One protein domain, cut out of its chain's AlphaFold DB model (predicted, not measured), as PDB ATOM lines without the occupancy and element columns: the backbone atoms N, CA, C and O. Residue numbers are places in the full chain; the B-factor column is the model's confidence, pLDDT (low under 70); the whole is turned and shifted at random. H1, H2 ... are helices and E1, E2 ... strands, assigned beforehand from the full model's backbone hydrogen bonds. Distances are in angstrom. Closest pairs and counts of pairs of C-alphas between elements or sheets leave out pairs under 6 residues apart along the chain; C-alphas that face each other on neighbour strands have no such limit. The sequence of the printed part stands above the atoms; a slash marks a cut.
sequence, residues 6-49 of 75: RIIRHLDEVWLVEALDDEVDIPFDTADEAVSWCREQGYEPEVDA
ATOM      1  N   ARG A   6      -7.490  44.863  28.066       80.81
ATOM      2  CA  ARG A   6      -8.273  45.238  26.882       80.81
ATOM      3  C   ARG A   6      -8.889  46.601  27.089       80.81
ATOM      4  O   ARG A   6      -9.618  46.788  28.055       80.81
ATOM      5  N   ILE A   7      -8.620  47.511  26.164       84.06
ATOM      6  CA  ILE A   7      -9.135  48.872  26.223       84.06
ATOM      7  C   ILE A   7     -10.505  48.895  25.549       84.06
ATOM      8  O   ILE A   7     -10.647  48.461  24.409       84.06
ATOM      9  N   ILE A   8     -11.513  49.370  26.269       85.19
ATOM     10  CA  ILE A   8     -12.873  49.563  25.777       85.19
ATOM     11  C   ILE A   8     -13.068  51.061  25.561       85.19
ATOM     12  O   ILE A   8     -13.081  51.821  26.527       85.19
ATOM     13  N   ARG A   9     -13.229  51.480  24.308       83.94
ATOM     14  CA  ARG A   9     -13.476  52.868  23.916       83.94
ATOM     15  C   ARG A   9     -14.936  53.087  23.559       83.94
ATOM     16  O   ARG A   9     -15.571  52.211  22.978       83.94
ATOM     17  N   HIS A  10     -15.444  54.274  23.853       83.12
ATOM     18  CA  HIS A  10     -16.735  54.729  23.353       83.12
ATOM     19  C   HIS A  10     -16.518  55.629  22.133       83.12
ATOM     20  O   HIS A  10     -15.794  56.619  22.214       83.12
ATOM     21  N   LEU A  11     -17.115  55.269  21.000       80.06
ATOM     22  CA  LEU A  11     -17.029  56.008  19.743       80.06
ATOM     23  C   LEU A  11     -18.450  56.278  19.245       80.06
ATOM     24  O   LEU A  11     -19.142  55.368  18.788       80.06
ATOM     25  N   ASP A  12     -18.864  57.541  19.358       77.38
ATOM     26  CA  ASP A  12     -20.204  58.048  19.036       77.38
ATOM     27  C   ASP A  12     -21.338  57.324  19.792       77.38
ATOM     28  O   ASP A  12     -21.750  57.773  20.859       77.38
ATOM     29  N   GLU A  13     -21.847  56.221  19.234       79.06
ATOM     30  CA  GLU A  13     -22.958  55.413  19.771       79.06
ATOM     31  C   GLU A  13     -22.567  53.934  19.985       79.06
ATOM     32  O   GLU A  13     -23.430  53.104  20.268       79.06
ATOM     33  N   VAL A  14     -21.286  53.578  19.815       81.50
ATOM     34  CA  VAL A  14     -20.796  52.188  19.835       81.50
ATOM     35  C   VAL A  14     -19.615  52.041  20.794       81.50
ATOM     36  O   VAL A  14     -18.757  52.918  20.902       81.50
ATOM     37  N   TRP A  15     -19.546  50.900  21.477       85.44
ATOM     38  CA  TRP A  15     -18.439  50.525  22.352       85.44
ATOM     39  C   TRP A  15     -17.492  49.580  21.619       85.44
ATOM     40  O   TRP A  15     -17.910  48.542  21.120       85.44
ATOM     41  N   LEU A  16     -16.212  49.921  21.539       86.00
ATOM     42  CA  LEU A  16     -15.205  49.180  20.785       86.00
ATOM     43  C   LEU A  16     -14.136  48.632  21.721       86.00
ATOM     44  O   LEU A  16     -13.597  49.367  22.543       86.00
ATOM     45  N   VAL A  17     -13.814  47.347  21.588       86.25
ATOM     46  CA  VAL A  17     -12.704  46.719  22.316       86.25
ATOM     47  C   VAL A  17     -11.480  46.649  21.408       86.25
ATOM     48  O   VAL A  17     -11.530  45.973  20.379       86.25
ATOM     49  N   GLU A  18     -10.386  47.307  21.806       83.56
ATOM     50  CA  GLU A  18      -9.137  47.332  21.039       83.56
ATOM     51  C   GLU A  18      -8.461  45.958  20.980       83.56
ATOM     52  O   GLU A  18      -8.376  45.193  21.962       83.56
ATOM     53  N   ALA A  19      -7.922  45.658  19.800       74.81
ATOM     54  CA  ALA A  19      -7.165  44.445  19.581       74.81
ATOM     55  C   ALA A  19      -5.680  44.574  19.980       74.81
ATOM     56  O   ALA A  19      -5.082  45.634  19.835       74.81
ATOM     57  N   LEU A  20      -5.062  43.499  20.494       69.06
ATOM     58  CA  LEU A  20      -3.673  43.528  20.993       69.06
ATOM     59  C   LEU A  20      -2.614  43.477  19.878       69.06
ATOM     60  O   LEU A  20      -1.506  43.964  20.081       69.06
ATOM     61  N   ASP A  21      -2.942  42.901  18.718       64.88
ATOM     62  CA  ASP A  21      -1.967  42.547  17.678       64.88
ATOM     63  C   ASP A  21      -2.515  42.803  16.258       64.88
ATOM     64  O   ASP A  21      -2.589  41.891  15.436       64.88
ATOM     65  N   ASP A  22      -2.893  44.051  15.951       59.66
ATOM     66  CA  ASP A  22      -3.293  44.487  14.588       59.66
ATOM     67  C   ASP A  22      -4.608  43.849  14.071       59.66
ATOM     68  O   ASP A  22      -4.917  43.859  12.878       59.66
ATOM     69  N   GLU A  23      -5.403  43.275  14.975       63.50
ATOM     70  CA  GLU A  23      -6.737  42.754  14.677       63.50
ATOM     71  C   GLU A  23      -7.800  43.869  14.686       63.50
ATOM     72  O   GLU A  23      -7.603  44.961  15.213       63.50
ATOM     73  N   VAL A  24      -8.943  43.586  14.057       74.62
ATOM     74  CA  VAL A  24     -10.063  44.527  13.926       74.62
ATOM     75  C   VAL A  24     -10.728  44.750  15.287       74.62
ATOM     76  O   VAL A  24     -11.032  43.778  15.982       74.62
ATOM     77  N   ASP A  25     -10.994  46.012  15.632       81.75
ATOM     78  CA  ASP A  25     -11.752  46.382  16.831       81.75
ATOM     79  C   ASP A  25     -13.122  45.695  16.856       81.75
ATOM     80  O   ASP A  25     -13.805  45.587  15.830       81.75
ATOM     81  N   ILE A  26     -13.540  45.236  18.036       84.44
ATOM     82  CA  ILE A  26     -14.797  44.495  18.184       84.44
ATOM     83  C   ILE A  26     -15.886  45.453  18.683       84.44
ATOM     84  O   ILE A  26     -15.765  45.939  19.811       84.44
ATOM     85  N   PRO A  27     -16.930  45.737  17.876       87.56
ATOM     86  CA  PRO A  27     -18.021  46.623  18.264       87.56
ATOM     87  C   PRO A  27     -19.050  45.918  19.150       87.56
ATOM     88  O   PRO A  27     -19.399  44.759  18.922       87.56
ATOM     89  N   PHE A  28     -19.591  46.668  20.101       86.31
ATOM     90  CA  PHE A  28     -20.656  46.292  21.020       86.31
ATOM     91  C   PHE A  28     -21.651  47.446  21.154       86.31
ATOM     92  O   PHE A  28     -21.267  48.617  21.134       86.31
ATOM     93  N   ASP A  29     -22.928  47.119  21.342       84.50
ATOM     94  CA  ASP A  29     -23.983  48.115  21.548       84.50
ATOM     95  C   ASP A  29     -23.899  48.762  22.943       84.50
ATOM     96  O   ASP A  29     -24.334  49.896  23.145       84.50
ATOM     97  N   THR A  30     -23.323  48.059  23.927       85.31
ATOM     98  CA  THR A  30     -23.213  48.544  25.308       85.31
ATOM     99  C   THR A  30     -21.852  48.252  25.946       85.31
ATOM    100  O   THR A  30     -21.204  47.243  25.661       85.31
ATOM    101  N   ALA A  31     -21.441  49.111  26.889       82.81
ATOM    102  CA  ALA A  31     -20.229  48.903  27.686       82.81
ATOM    103  C   ALA A  31     -20.265  47.590  28.484       82.81
ATOM    104  O   ALA A  31     -19.239  46.934  28.642       82.81
ATOM    105  N   ASP A  32     -21.438  47.200  28.995       85.75
ATOM    106  CA  ASP A  32     -21.595  45.984  29.801       85.75
ATOM    107  C   ASP A  32     -21.338  44.717  28.975       85.75
ATOM    108  O   ASP A  32     -20.660  43.799  29.444       85.75
ATOM    109  N   GLU A  33     -21.791  44.699  27.718       89.44
ATOM    110  CA  GLU A  33     -21.493  43.616  26.779       89.44
ATOM    111  C   GLU A  33     -20.001  43.545  26.455       89.44
ATOM    112  O   GLU A  33     -19.414  42.466  26.529       89.44
ATOM    113  N   ALA A  34     -19.361  44.687  26.189       87.06
ATOM    114  CA  ALA A  34     -17.923  44.751  25.927       87.06
ATOM    115  C   ALA A  34     -17.087  44.261  27.131       87.06
ATOM    116  O   ALA A  34     -16.135  43.490  26.981       87.06
ATOM    117  N   VAL A  35     -17.470  44.661  28.350       88.38
ATOM    118  CA  VAL A  35     -16.827  44.243  29.609       88.38
ATOM    119  C   VAL A  35     -17.033  42.752  29.867       88.38
ATOM    120  O   VAL A  35     -16.088  42.054  30.247       88.38
ATOM    121  N   SER A  36     -18.259  42.261  29.685       90.19
ATOM    122  CA  SER A  36     -18.592  40.847  29.864       90.19
ATOM    123  C   SER A  36     -17.800  39.981  28.892       90.19
ATOM    124  O   SER A  36     -17.140  39.037  29.329       90.19
ATOM    125  N   TRP A  37     -17.741  40.378  27.620       90.00
ATOM    126  CA  TRP A  37     -16.945  39.701  26.605       90.00
ATOM    127  C   TRP A  37     -15.462  39.633  26.990       90.00
ATOM    128  O   TRP A  37     -14.865  38.557  26.959       90.00
ATOM    129  N   CYS A  38     -14.866  40.746  27.440       87.94
ATOM    130  CA  CYS A  38     -13.467  40.760  27.882       87.94
ATOM    131  C   CYS A  38     -13.215  39.746  29.006       87.94
ATOM    132  O   CYS A  38     -12.256  38.977  28.945       87.94
ATOM    133  N   ARG A  39     -14.102  39.698  30.006       87.19
ATOM    134  CA  ARG A  39     -13.987  38.766  31.138       87.19
ATOM    135  C   ARG A  39     -14.126  37.307  30.711       87.19
ATOM    136  O   ARG A  39     -13.382  36.468  31.213       87.19
ATOM    137  N   GLU A  40     -15.040  37.002  29.791       89.25
ATOM    138  CA  GLU A  40     -15.227  35.646  29.257       89.25
ATOM    139  C   GLU A  40     -13.994  35.146  28.499       89.25
ATOM    140  O   GLU A  40     -13.648  33.968  28.586       89.25
ATOM    141  N   GLN A  41     -13.288  36.045  27.812       84.75
ATOM    142  CA  GLN A  41     -12.028  35.734  27.137       84.75
ATOM    143  C   GLN A  41     -10.816  35.699  28.087       84.75
ATOM    144  O   GLN A  41      -9.709  35.358  27.669       84.75
ATOM    145  N   GLY A  42     -11.003  36.024  29.371       85.69
ATOM    146  CA  GLY A  42      -9.925  36.080  30.359       85.69
ATOM    147  C   GLY A  42      -9.047  37.326  30.247       85.69
ATOM    148  O   GLY A  42      -7.894  37.301  30.673       85.69
ATOM    149  N   TYR A  43      -9.576  38.405  29.675       85.75
ATOM    150  CA  TYR A  43      -8.926  39.706  29.630       85.75
ATOM    151  C   TYR A  43      -9.357  40.593  30.797       85.75
ATOM    152  O   TYR A  43     -10.453  40.447  31.342       85.75
ATOM    153  N   GLU A  44      -8.496  41.542  31.159       83.94
ATOM    154  CA  GLU A  44      -8.836  42.600  32.111       83.94
ATOM    155  C   GLU A  44      -9.402  43.807  31.342       83.94
ATOM    156  O   GLU A  44      -8.644  44.455  30.619       83.94
ATOM    157  N   PRO A  45     -10.720  44.088  31.419       85.00
ATOM    158  CA  PRO A  45     -11.309  45.228  30.728       85.00
ATOM    159  C   PRO A  45     -10.907  46.535  31.409       85.00
ATOM    160  O   PRO A  45     -11.109  46.711  32.612       85.00
ATOM    161  N   GLU A  46     -10.412  47.469  30.616       85.44
ATOM    162  CA  GLU A  46     -10.090  48.835  30.989       85.44
ATOM    163  C   GLU A  46     -10.953  49.754  30.130       85.44
ATOM    164  O   GLU A  46     -10.820  49.775  28.912       85.44
ATOM    165  N   VAL A  47     -11.905  50.456  30.741       82.50
ATOM    166  CA  VAL A  47     -12.765  51.384  29.999       82.50
ATOM    167  C   VAL A  47     -12.040  52.714  29.903       82.50
ATOM    168  O   VAL A  47     -11.830  53.379  30.919       82.50
ATOM    169  N   ASP A  48     -11.664  53.088  28.685       73.94
ATOM    170  CA  ASP A  48     -11.062  54.380  28.397       73.94
ATOM    171  C   ASP A  48     -12.181  55.413  28.280       73.94
ATOM    172  O   ASP A  48     -12.784  55.633  27.226       73.94
ATOM    173  N   ALA A  49     -12.539  55.976  29.429       59.25
ATOM    174  CA  ALA A  49     -13.522  57.037  29.537       59.25
ATOM    175  C   ALA A  49     -12.874  58.394  29.205       59.25
ATOM    176  O   ALA A  49     -12.883  59.306  30.029       59.25
TER     177      ALA A  49
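What this domain is: This is residues 6 to 49 of the 75 residues of an uncharacterized protein of Planctomycetes bacterium (UniProt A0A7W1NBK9). A small twisted sheet of four strands has one helix, H1, over one of its faces, making two layers. E1, E2 and E3 fold back and forth as a meander, each strand the antiparallel neighbour of the one before; H1 then leads across the sheet to E4, beside E1 at the other edge. The printed part has 44 residues, with one named helix and four named strands in the order E1, E2, E3, H1, E4. The sheet's order is E3, E2, E1, E4, mixed, and the class is mixed, helices and strands. The whole is compact, with a radius of gyration of the C-alphas of 9.3 A and spans of 25 by 22 by 16 A.

How they stand to each other: E1, residues 6 to 11, and E2, residues 14 to 17, form a hairpin, with N 9 and O 16 2.8 A apart. E2 and E3, residues 26 to 28, form another, with N 28 and O 15 2.7 A apart. E4, residues 44 to 48, is parallel to E1 at 30 degrees, with N 8 and O 46 2.8 A apart. H1, residues 31 to 40, is on the sheet at a height of 6.9 A, only just over E1, on which 3 of its C-alphas fall, and along the strands at 18 degrees to E1 on the local plane. The closest C-alphas of H1 and E4 are those of Val 35 and Pro 45, 5.7 A apart. E3, H1 and E4 form a split strand-helix-strand unit, two strands of one sheet joined through a helix, with E2 and E1 between them in the sheet; its crossover is right-handed. E3 and E4 are apart. In H1 every O i to N i+4 pair is within hydrogen-bond range.

Where its parts are: E1 begins at C-alpha 6 (-8.273, 45.238, 26.882) and is 15.6 A long. E2 measures 10.1 A and E3 6.8 A. H1 is 14.3 A long, from C-alpha 31 (-20.229, 48.903, 27.686). E4, 12.6 A, ends at C-alpha 48 (-11.062, 54.380, 28.397).

The domain as a whole: The C-alphas farthest apart, of Asp 12 and Gly 42, are 26.8 A apart. The printed part has no cut and no long link. Residues 20 to 23 and residue 49 have pLDDT under 70.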